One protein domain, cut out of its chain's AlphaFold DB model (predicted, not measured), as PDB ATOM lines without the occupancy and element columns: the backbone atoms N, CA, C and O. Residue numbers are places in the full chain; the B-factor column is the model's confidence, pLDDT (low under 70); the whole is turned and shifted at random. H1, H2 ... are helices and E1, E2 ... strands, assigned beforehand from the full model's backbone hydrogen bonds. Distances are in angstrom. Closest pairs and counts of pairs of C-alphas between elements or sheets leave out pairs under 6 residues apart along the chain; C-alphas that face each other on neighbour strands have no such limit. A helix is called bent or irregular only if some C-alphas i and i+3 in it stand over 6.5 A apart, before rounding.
ATOM      1  N   VAL A   2      64.019 -91.070 222.664       90.81
ATOM      2  CA  VAL A   2      65.215 -90.257 222.904       90.81
ATOM      3  C   VAL A   2      65.717 -90.588 224.301       90.81
ATOM      4  O   VAL A   2      64.923 -90.554 225.237       90.81
ATOM      5  N   ALA A   3      66.999 -90.913 224.419       91.69
ATOM      6  CA  ALA A   3      67.656 -91.203 225.686       91.69
ATOM      7  C   ALA A   3      68.914 -90.346 225.843       91.69
ATOM      8  O   ALA A   3      69.634 -90.121 224.862       91.69
ATOM      9  N   GLU A   4      69.172 -89.873 227.059       90.12
ATOM     10  CA  GLU A   4      70.379 -89.117 227.406       90.12
ATOM     11  C   GLU A   4      71.491 -90.038 227.947       90.12
ATOM     12  O   GLU A   4      71.255 -90.915 228.773       90.12
ATOM     13  N   GLU A   5      72.729 -89.828 227.498       87.44
ATOM     14  CA  GLU A   5      73.942 -90.470 228.019       87.44
ATOM     15  C   GLU A   5      74.939 -89.379 228.435       87.44
ATOM     16  O   GLU A   5      75.165 -88.419 227.691       87.44
ATOM     17  N   VAL A   6      75.563 -89.505 229.608       83.94
ATOM     18  CA  VAL A   6      76.581 -88.545 230.062       83.94
ATOM     19  C   VAL A   6      77.947 -89.200 229.942       83.94
ATOM     20  O   VAL A   6      78.293 -90.092 230.710       83.94
ATOM     21  N   GLY A   7      78.756 -88.728 228.992       78.94
ATOM     22  CA  GLY A   7      80.056 -89.321 228.701       78.94
ATOM     23  C   GLY A   7      80.963 -89.325 229.933       78.94
ATOM     24  O   GLY A   7      81.422 -88.270 230.367       78.94
ATOM     25  N   HIS A   8      81.274 -90.511 230.459       70.56
ATOM     26  CA  HIS A   8      82.011 -90.688 231.719       70.56
ATOM     27  C   HIS A   8      83.370 -89.970 231.785       70.56
ATOM     28  O   HIS A   8      83.824 -89.614 232.868       70.56
ATOM     29  N   VAL A   9      84.027 -89.764 230.639       70.88
ATOM     30  CA  VAL A   9      85.361 -89.144 230.558       70.88
ATOM     31  C   VAL A   9      85.287 -87.639 230.284       70.88
ATOM     32  O   VAL A   9      86.135 -86.882 230.747       70.88
ATOM     33  N   THR A  10      84.292 -87.185 229.519       75.50
ATOM     34  CA  THR A  10      84.214 -85.797 229.030       75.50
ATOM     35  C   THR A  10      83.178 -84.953 229.768       75.50
ATOM     36  O   THR A  10      83.189 -83.732 229.623       75.50
ATOM     37  N   GLY A  11      82.252 -85.581 230.501       78.62
ATOM     38  CA  GLY A  11      81.083 -84.937 231.104       78.62
ATOM     39  C   GLY A  11      80.091 -84.367 230.085       78.62
ATOM     40  O   GLY A  11      79.152 -83.669 230.465       78.62
ATOM     41  N   ARG A  12      80.298 -84.616 228.783       82.25
ATOM     42  CA  ARG A  12      79.422 -84.111 227.724       82.25
ATOM     43  C   ARG A  12      78.176 -84.976 227.621       82.25
ATOM     44  O   ARG A  12      78.248 -86.198 227.723       82.25
ATOM     45  N   ARG A  13      77.044 -84.321 227.385       85.56
ATOM     46  CA  ARG A  13      75.760 -84.977 227.144       85.56
ATOM     47  C   ARG A  13      75.692 -85.441 225.695       85.56
ATOM     48  O   ARG A  13      75.948 -84.658 224.780       85.56
ATOM     49  N   HIS A  14      75.349 -86.703 225.508       86.75
ATOM     50  CA  HIS A  14      75.071 -87.329 224.228       86.75
ATOM     51  C   HIS A  14      73.604 -87.756 224.216       86.75
ATOM     52  O   HIS A  14      73.078 -88.206 225.228       86.75
ATOM     53  N   PHE A  15      72.936 -87.612 223.075       88.50
ATOM     54  CA  PHE A  15      71.557 -88.061 222.916       88.50
ATOM     55  C   PHE A  15      71.506 -89.176 221.889       88.50
ATOM     56  O   PHE A  15      71.978 -89.017 220.762       88.50
ATOM     57  N   HIS A  16      70.886 -90.285 222.268       89.25
ATOM     58  CA  HIS A  16      70.600 -91.379 221.356       89.25
ATOM     59  C   HIS A  16      69.137 -91.336 220.957       89.25
ATOM     60  O   HIS A  16      68.246 -91.268 221.804       89.25
ATOM     61  N   VAL A  17      68.881 -91.377 219.652       89.19
ATOM     62  CA  VAL A  17      67.534 -91.224 219.104       89.19
ATOM     63  C   VAL A  17      67.191 -92.416 218.227       89.19
ATOM     64  O   VAL A  17      67.856 -92.692 217.231       89.19
ATOM     65  N   TYR A  18      66.098 -93.093 218.565       89.19
ATOM     66  CA  TYR A  18      65.464 -94.074 217.697       89.19
ATOM     67  C   TYR A  18      64.241 -93.481 217.004       89.19
ATOM     68  O   TYR A  18      63.282 -93.042 217.655       89.19
ATOM     69  N   ILE A  19      64.277 -93.530 215.671       87.56
ATOM     70  CA  ILE A  19      63.224 -93.053 214.775       87.56
ATOM     71  C   ILE A  19      62.764 -94.219 213.903       87.56
ATOM     72  O   ILE A  19      63.564 -94.867 213.225       87.56
ATOM     73  N   ARG A  20      61.453 -94.469 213.893       86.06
ATOM     74  CA  ARG A  20      60.816 -95.461 213.026       86.06
ATOM     75  C   ARG A  20      59.931 -94.755 212.010       86.06
ATOM     76  O   ARG A  20      58.955 -94.110 212.375       86.06
ATOM     77  N   PHE A  21      60.246 -94.929 210.734       84.88
ATOM     78  CA  PHE A  21      59.427 -94.415 209.641       84.88
ATOM     79  C   PHE A  21      58.334 -95.415 209.254       84.88
ATOM     80  O   PHE A  21      58.538 -96.630 209.290       84.88
ATOM     81  N   THR A  22      57.168 -94.904 208.855       83.25
ATOM     82  CA  THR A  22      56.042 -95.717 208.355       83.25
ATOM     83  C   THR A  22      56.282 -96.246 206.942       83.25
ATOM     84  O   THR A  22      55.695 -97.250 206.543       83.25
ATOM     85  N   LYS A  23      57.165 -95.590 206.185       83.62
ATOM     86  CA  LYS A  23      57.597 -95.979 204.841       83.62
ATOM     87  C   LYS A  23      59.116 -96.063 204.797       83.62
ATOM     88  O   LYS A  23      59.808 -95.482 205.631       83.62
ATOM     89  N   ARG A  24      59.642 -96.782 203.804       82.88
ATOM     90  CA  ARG A  24      61.083 -96.811 203.554       82.88
ATOM     91  C   ARG A  24      61.540 -95.410 203.146       82.88
ATOM     92  O   ARG A  24      60.994 -94.844 202.204       82.88
ATOM     93  N   VAL A  25      62.530 -94.886 203.854       84.12
ATOM     94  CA  VAL A  25      63.161 -93.596 203.571       84.12
ATOM     95  C   VAL A  25      64.651 -93.808 203.336       84.12
ATOM     96  O   VAL A  25      65.260 -94.690 203.944       84.12
ATOM     97  N   THR A  26      65.221 -93.016 202.437       84.25
ATOM     98  CA  THR A  26      66.671 -92.920 202.269       84.25
ATOM     99  C   THR A  26      67.158 -91.799 203.171       84.25
ATOM    100  O   THR A  26      66.640 -90.689 203.092       84.25
ATOM    101  N   VAL A  27      68.118 -92.109 204.037       83.56
ATOM    102  CA  VAL A  27      68.704 -91.173 204.998       83.56
ATOM    103  C   VAL A  27      70.190 -91.036 204.683       83.56
ATOM    104  O   VAL A  27      70.859 -92.043 204.453       83.56
ATOM    105  N   ASN A  28      70.689 -89.805 204.680       81.62
ATOM    106  CA  ASN A  28      72.101 -89.446 204.654       81.62
ATOM    107  C   ASN A  28      72.491 -88.703 205.946       81.62
ATOM    108  O   ASN A  28      71.636 -88.378 206.772       81.62
ATOM    109  N   GLU A  29      73.787 -88.451 206.114       73.94
ATOM    110  CA  GLU A  29      74.359 -87.772 207.285       73.94
ATOM    111  C   GLU A  29      73.806 -86.362 207.535       73.94
ATOM    112  O   GLU A  29      73.657 -85.982 208.690       73.94
ATOM    113  N   PHE A  30      73.394 -85.642 206.488       78.50
ATOM    114  CA  PHE A  30      72.885 -84.268 206.584       78.50
ATOM    115  C   PHE A  30      71.413 -84.175 206.998       78.50
ATOM    116  O   PHE A  30      70.930 -83.107 207.368       78.50
ATOM    117  N   ASN A  31      70.653 -85.274 206.920       83.00
ATOM    118  CA  ASN A  31      69.216 -85.245 207.207       83.00
ATOM    119  C   ASN A  31      68.885 -84.928 208.674       83.00
ATOM    120  O   ASN A  31      67.735 -84.603 208.965       83.00
ATOM    121  N   PHE A  32      69.862 -85.035 209.575       84.50
ATOM    122  CA  PHE A  32      69.684 -84.843 211.014       84.50
ATOM    123  C   PHE A  32      70.736 -83.916 211.630       84.50
ATOM    124  O   PHE A  32      71.022 -84.016 212.824       84.50
ATOM    125  N   ASP A  33      71.302 -83.009 210.834       85.75
ATOM    126  CA  ASP A  33      72.253 -82.022 211.332       85.75
ATOM    127  C   ASP A  33      71.617 -81.110 212.377       85.75
ATOM    128  O   ASP A  33      70.543 -80.539 212.180       85.75
ATOM    129  N   MET A  34      72.322 -80.937 213.490       80.00
ATOM    130  CA  MET A  34      71.897 -80.089 214.598       80.00
ATOM    131  C   MET A  34      73.033 -79.134 214.943       80.00
ATOM    132  O   MET A  34      74.110 -79.563 215.344       80.00
ATOM    133  N   CYS A  35      72.803 -77.829 214.777       82.50
ATOM    134  CA  CYS A  35      73.790 -76.780 215.072       82.50
ATOM    135  C   CYS A  35      75.158 -76.993 214.384       82.50
ATOM    136  O   CYS A  35      76.198 -76.694 214.965       82.50
ATOM    137  N   GLY A  36      75.161 -77.527 213.156       81.06
ATOM    138  CA  GLY A  36      76.387 -77.815 212.402       81.06
ATOM    139  C   GLY A  36      77.137 -79.074 212.855       81.06
ATOM    140  O   GLY A  36      78.285 -79.266 212.463       81.06
ATOM    141  N   LEU A  37      76.515 -79.919 213.683       80.38
ATOM    142  CA  LEU A  37      77.047 -81.218 214.087       80.38
ATOM    143  C   LEU A  37      76.303 -82.344 213.367       80.38
ATOM    144  O   LEU A  37      75.072 -82.402 213.401       80.38
ATOM    145  N   HIS A  38      77.077 -83.256 212.779       83.94
ATOM    146  CA  HIS A  38      76.582 -84.447 212.094       83.94
ATOM    147  C   HIS A  38      76.441 -85.613 213.086       83.94
ATOM    148  O   HIS A  38      77.430 -85.987 213.732       83.94
ATOM    149  N   PRO A  39      75.250 -86.214 213.236       85.44
ATOM    150  CA  PRO A  39      75.071 -87.364 214.111       85.44
ATOM    151  C   PRO A  39      75.601 -88.655 213.474       85.44
ATOM    152  O   PRO A  39      75.597 -88.833 212.257       85.44
ATOM    153  N   HIS A  40      75.995 -89.615 214.314       85.56
ATOM    154  CA  HIS A  40      76.305 -90.968 213.855       85.56
ATOM    155  C   HIS A  40      75.009 -91.758 213.625       85.56
ATOM    156  O   HIS A  40      74.307 -92.118 214.573       85.56
ATOM    157  N   ILE A  41      74.700 -92.052 212.363       86.38
ATOM    158  CA  ILE A  41      73.466 -92.731 211.961       86.38
ATOM    159  C   ILE A  41      73.773 -94.193 211.634       86.38
ATOM    160  O   ILE A  41      74.587 -94.492 210.763       86.38
ATOM    161  N   SER A  42      73.075 -95.122 212.289       82.19
ATOM    162  CA  SER A  42      73.138 -96.549 211.961       82.19
ATOM    163  C   SER A  42      71.743 -97.126 211.729       82.19
ATOM    164  O   SER A  42      70.754 -96.693 212.320       82.19
ATOM    165  N   THR A  43      71.649 -98.105 210.828       79.88
ATOM    166  CA  THR A  43      70.394 -98.819 210.581       79.88
ATOM    167  C   THR A  43      70.263 -99.988 211.549       79.88
ATOM    168  O   THR A  43      71.166-100.814 211.675       79.88
ATOM    169  N   VAL A  44      69.112-100.092 212.213       74.81
ATOM    170  CA  VAL A  44      68.805-101.248 213.063       74.81
ATOM    171  C   VAL A  44      68.504-102.440 212.155       74.81
ATOM    172  O   VAL A  44      67.444-102.510 211.525       74.81
ATOM    173  N   LYS A  45      69.456-103.373 212.047       63.16
ATOM    174  CA  LYS A  45      69.275-104.610 211.280       63.16
ATOM    175  C   LYS A  45      68.268-105.507 211.997       63.16
ATOM    176  O   LYS A  45      68.500-105.944 213.118       63.16
ATOM    177  N   ARG A  46      67.152-105.804 211.329       58.44
ATOM    178  CA  ARG A  46      66.196-106.828 211.765       58.44
ATOM    179  C   ARG A  46      66.757-108.202 211.405       58.44
ATOM    180  O   ARG A  46      66.591-108.652 210.274       58.44
ATOM    181  N   ASN A  47      67.449-108.849 212.337       46.88
ATOM    182  CA  ASN A  47      67.958-110.210 212.153       46.88
ATOM    183  C   ASN A  47      66.834-111.236 212.360       46.88
ATOM    184  O   ASN A  47      66.817-111.950 213.354       46.88
ATOM    185  N   GLY A  48      65.861-111.279 211.444       47.34
ATOM    186  CA  GLY A  48      64.765-112.261 211.450       47.34
ATOM    187  C   GLY A  48      63.705-112.058 212.543       47.34
ATOM    188  O   GLY A  48      62.527-112.289 212.287       47.34
ATOM    189  N   SER A  49      64.078-111.539 213.714       48.91
ATOM    190  CA  SER A  49      63.155-111.082 214.746       48.91
ATOM    191  C   SER A  49      62.658-109.667 214.420       48.91
ATOM    192  O   SER A  49      63.400-108.785 213.978       48.91
ATOM    193  N   ARG A  50      61.355-109.425 214.614       55.38
ATOM    194  CA  ARG A  50      60.772-108.069 214.546       55.38
ATOM    195  C   ARG A  50      61.198-107.190 215.729       55.38
ATOM    196  O   ARG A  50      60.872-106.005 215.722       55.38
ATOM    197  N   SER A  51      61.915-107.773 216.687       64.38
ATOM    198  CA  SER A  51      62.241-107.187 217.977       64.38
ATOM    199  C   SER A  51      63.214-106.014 217.845       64.38
ATOM    200  O   SER A  51      64.273-106.109 217.219       64.38
ATOM    201  N   ILE A  52      62.830-104.889 218.442       78.56
ATOM    202  CA  ILE A  52      63.675-103.705 218.647       78.56
ATOM    203  C   ILE A  52      64.351-103.728 220.030       78.56
ATOM    204  O   ILE A  52      65.010-102.764 220.413       78.56
ATOM    205  N   GLU A  53      64.230-104.837 220.759       77.62
ATOM    206  CA  GLU A  53      64.709-105.023 222.128       77.62
ATOM    207  C   GLU A  53      66.205-104.718 222.323       77.62
ATOM    208  O   GLU A  53      66.517-104.014 223.284       77.62
ATOM    209  N   PRO A  54      67.149-105.123 221.439       78.25
ATOM    210  CA  PRO A  54      68.559-104.768 221.628       78.25
ATOM    211  C   PRO A  54      68.786-103.254 221.607       78.25
ATOM    212  O   PRO A  54      69.617-102.730 222.347       78.25
ATOM    213  N   MET A  55      68.024-102.546 220.771       83.81
ATOM    214  CA  MET A  55      68.082-101.093 220.660       83.81
ATOM    215  C   MET A  55      67.438-100.430 221.881       83.81
ATOM    216  O   MET A  55      68.038 -99.517 222.440       83.81
ATOM    217  N   ILE A  56      66.285-100.929 222.350       86.25
ATOM    218  CA  ILE A  56      65.665-100.448 223.595       86.25
ATOM    219  C   ILE A  56      66.652-100.615 224.758       86.25
ATOM    220  O   ILE A  56      66.950 -99.638 225.435       86.25
ATOM    221  N   LYS A  57      67.239-101.809 224.935       84.06
ATOM    222  CA  LYS A  57      68.241-102.090 225.979       84.06
ATOM    223  C   LYS A  57      69.439-101.139 225.912       84.06
ATOM    224  O   LYS A  57      69.906-100.691 226.957       84.06
ATOM    225  N   TYR A  58      69.912-100.820 224.704       83.69
ATOM    226  CA  TYR A  58      71.001 -99.867 224.491       83.69
ATOM    227  C   TYR A  58      70.618 -98.444 224.921       83.69
ATOM    228  O   TYR A  58      71.338 -97.846 225.715       83.69
ATOM    229  N   LEU A  59      69.465 -97.933 224.467       87.00
ATOM    230  CA  LEU A  59      68.975 -96.600 224.838       87.00
ATOM    231  C   LEU A  59      68.714 -96.475 226.343       87.00
ATOM    232  O   LEU A  59      69.028 -95.454 226.937       87.00
ATOM    233  N   THR A  60      68.176 -97.520 226.975       86.50
ATOM    234  CA  THR A  60      67.816 -97.495 228.404       86.50
ATOM    235  C   THR A  60      68.956 -97.869 229.354       86.50
ATOM    236  O   THR A  60      68.733 -98.182 230.533       86.50
ATOM    237  N   LYS A  61      70.193 -97.939 228.846       85.38
ATOM    238  CA  LYS A  61      71.350 -98.358 229.641       85.38
ATOM    239  C   LYS A  61      71.593 -97.385 230.797       85.38
ATOM    240  O   LYS A  61      71.655 -97.835 231.945       85.38
ATOM    241  N   GLU A  62      71.658 -96.091 230.494       81.75
ATOM    242  CA  GLU A  62      71.911 -95.011 231.459       81.75
ATOM    243  C   GLU A  62      70.639 -94.233 231.797       81.75
ATOM    244  O   GLU A  62      70.332 -94.055 232.974       81.75
ATOM    245  N   ASP A  63      69.849 -93.871 230.787       85.69
ATOM    246  CA  ASP A  63      68.556 -93.214 230.967       85.69
ATOM    247  C   ASP A  63      67.455 -94.235 231.293       85.69
ATOM    248  O   ASP A  63      67.109 -95.096 230.477       85.69
ATOM    249  N   LYS A  64      66.907 -94.172 232.510       82.50
ATOM    250  CA  LYS A  64      65.822 -95.068 232.949       82.50
ATOM    251  C   LYS A  64      64.432 -94.552 232.592       82.50
ATOM    252  O   LYS A  64      63.496 -95.353 232.612       82.50
ATOM    253  N   GLU A  65      64.306 -93.281 232.219       85.81
ATOM    254  CA  GLU A  65      63.040 -92.640 231.855       85.81
ATOM    255  C   GLU A  65      63.167 -91.869 230.528       85.81
ATOM    256  O   GLU A  65      62.932 -90.659 230.470       85.81
ATOM    257  N   PRO A  66      63.509 -92.567 229.431       89.38
ATOM    258  CA  PRO A  66      63.695 -91.938 228.134       89.38
ATOM    259  C   PRO A  66      62.377 -91.385 227.589       89.38
ATOM    260  O   PRO A  66      61.302 -91.978 227.734       89.38
ATOM    261  N   LEU A  67      62.468 -90.291 226.838       90.56
ATOM    262  CA  LEU A  67      61.319 -89.718 226.146       90.56
ATOM    263  C   LEU A  67      60.892 -90.639 224.999       90.56
ATOM    264  O   LEU A  67      61.595 -90.806 223.994       90.56
ATOM    265  N   CYS A  68      59.712 -91.240 225.122       90.25
ATOM    266  CA  CYS A  68      59.210 -92.208 224.159       90.25
ATOM    267  C   CYS A  68      57.774 -91.905 223.723       90.25
ATOM    268  O   CYS A  68      56.955 -91.440 224.506       90.25
ATOM    269  N   THR A  69      57.468 -92.186 222.455       88.94
ATOM    270  CA  THR A  69      56.125 -92.039 221.862       88.94
ATOM    271  C   THR A  69      55.358 -93.363 221.809       88.94
ATOM    272  O   THR A  69      54.319 -93.444 221.163       88.94
ATOM    273  N   PHE A  70      55.912 -94.421 222.398       84.81
ATOM    274  CA  PHE A  70      55.331 -95.761 222.472       84.81
ATOM    275  C   PHE A  70      55.728 -96.409 223.802       84.81
ATOM    276  O   PHE A  70      56.730 -96.008 224.404       84.81
ATOM    277  N   ASP A  71      54.964 -97.408 224.248       83.62
ATOM    278  CA  ASP A  71      55.319 -98.178 225.438       83.62
ATOM    279  C   ASP A  71      56.447 -99.161 225.101       83.62
ATOM    280  O   ASP A  71      56.249-100.221 224.513       83.62
ATOM    281  N   TYR A  72      57.677 -98.773 225.432       81.88
ATOM    282  CA  TYR A  72      58.848 -99.606 225.176       81.88
ATOM    283  C   TYR A  72      58.963-100.778 226.159       81.88
ATOM    284  O   TYR A  72      59.740-101.693 225.899       81.88
ATOM    285  N   LYS A  73      58.238-100.766 227.287       81.56
ATOM    286  CA  LYS A  73      58.284-101.855 228.271       81.56
ATOM    287  C   LYS A  73      57.507-103.066 227.765       81.56
ATOM    288  O   LYS A  73      57.983-104.179 227.948       81.56
ATOM    289  N   GLU A  74      56.390-102.861 227.070       74.12
ATOM    290  CA  GLU A  74      55.653-103.941 226.396       74.12
ATOM    291  C   GLU A  74      56.512-104.631 225.319       74.12
ATOM    292  O   GLU A  74      56.600-105.857 225.282       74.12
ATOM    293  N   GLU A  75      57.261-103.860 224.526       72.69
ATOM    294  CA  GLU A  75      58.184-104.384 223.500       72.69
ATOM    295  C   GLU A  75      59.354-105.204 224.089       72.69
ATOM    296  O   GLU A  75      59.914-106.064 223.407       72.69
ATOM    297  N   LEU A  76      59.738-104.964 225.353       69.69
ATOM    298  CA  LEU A  76      60.724-105.787 226.070       69.69
ATOM    299  C   LEU A  76      60.128-107.108 226.583       69.69
ATOM    300  O   LEU A  76      60.877-108.060 226.786       69.69
ATOM    301  N   VAL A  77      58.813-107.164 226.816       59.28
ATOM    302  CA  VAL A  77      58.104-108.360 227.306       59.28
ATOM    303  C   VAL A  77      57.730-109.295 226.152       59.28
ATOM    304  O   VAL A  77      57.757-110.511 226.321       59.28
ATOM    305  N   GLU A  78      57.428-108.753 224.969       55.06
ATOM    306  CA  GLU A  78      57.136-109.540 223.759       55.06
ATOM    307  C   GLU A  78      58.383-110.118 223.064       55.06
ATOM    308  O   GLU A  78      58.261-110.918 222.129       55.06
ATOM    309  N   GLY A  79      59.589-109.750 223.508       52.59
ATOM    310  CA  GLY A  79      60.815-110.425 223.098       52.59
ATOM    311  C   GLY A  79      60.758-111.886 223.538       52.59
ATOM    312  O   GLY A  79      60.789-112.176 224.733       52.59
ATOM    313  N   SER A  80      60.652-112.822 222.588       52.94
ATOM    314  CA  SER A  80      60.841-114.233 222.906       52.94
ATOM    315  C   SER A  80      62.231-114.380 223.509       52.94
ATOM    316  O   SER A  80      63.230-114.096 222.849       52.94
TER     317      SER A  80
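Overview. This is residues 2 to 80 of the 297 residues of an uncharacterized protein of Piromyces finnis (UniProt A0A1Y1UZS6). Little regular structure: the strand hairpin E1 and E2 and the helical hairpin H2 and H3 meet near Leu 59, while a long loop takes small H1 away from both. The 79 printed residues, 27 in named elements, run E1 E2 H1 H2 H3, class mixed, sheet E1 - E2 antiparallel. The whole is only just loose, close to compact: radius of gyration of the C-alphas 14.0 A, spans 39 by 31 by 22 A.

Along the chain. E1, residues 2 to 6, begins at C-alpha 2 (65.215, -90.257, 222.904) and spans 13.5 A; E2, residues 13 to 17, spans 13.1 A. H2, residues 53 to 59, spans 9.8 A; H3, residues 72 to 77, spans 9.0 A and ends at C-alpha 77 (58.104, -108.360, 227.306). H1, residues 29 to 32, is only just irregular, 6.7 A long.

Arrangement. Antiparallel E1 and E2 stand at 154 degrees; N 3 and O 16 are within hydrogen-bond range, 2.9 A. The closest C-alphas of E1 and H2, Ala 3 and Leu 59, are 5.6 A apart. H2 and H3 touch, closest C-alphas Glu 53 and Leu 76, 5.7 A, at a steep tilt of 40 degrees, opposite ways. Every O i to N i+4 pair is within range in H2 and H3; H1 is too short for one. H1 is apart from E1, H2 and H3.

Size, cuts and confidence. The printed part has no cut; Gly 36 and Ser 80 have the C-alphas farthest apart, 41.0 A. Links E2 to H1, H1 to H2 and H2 to H3 are long. Residues 45 to 51 and 76 to 80 have pLDDT under 70.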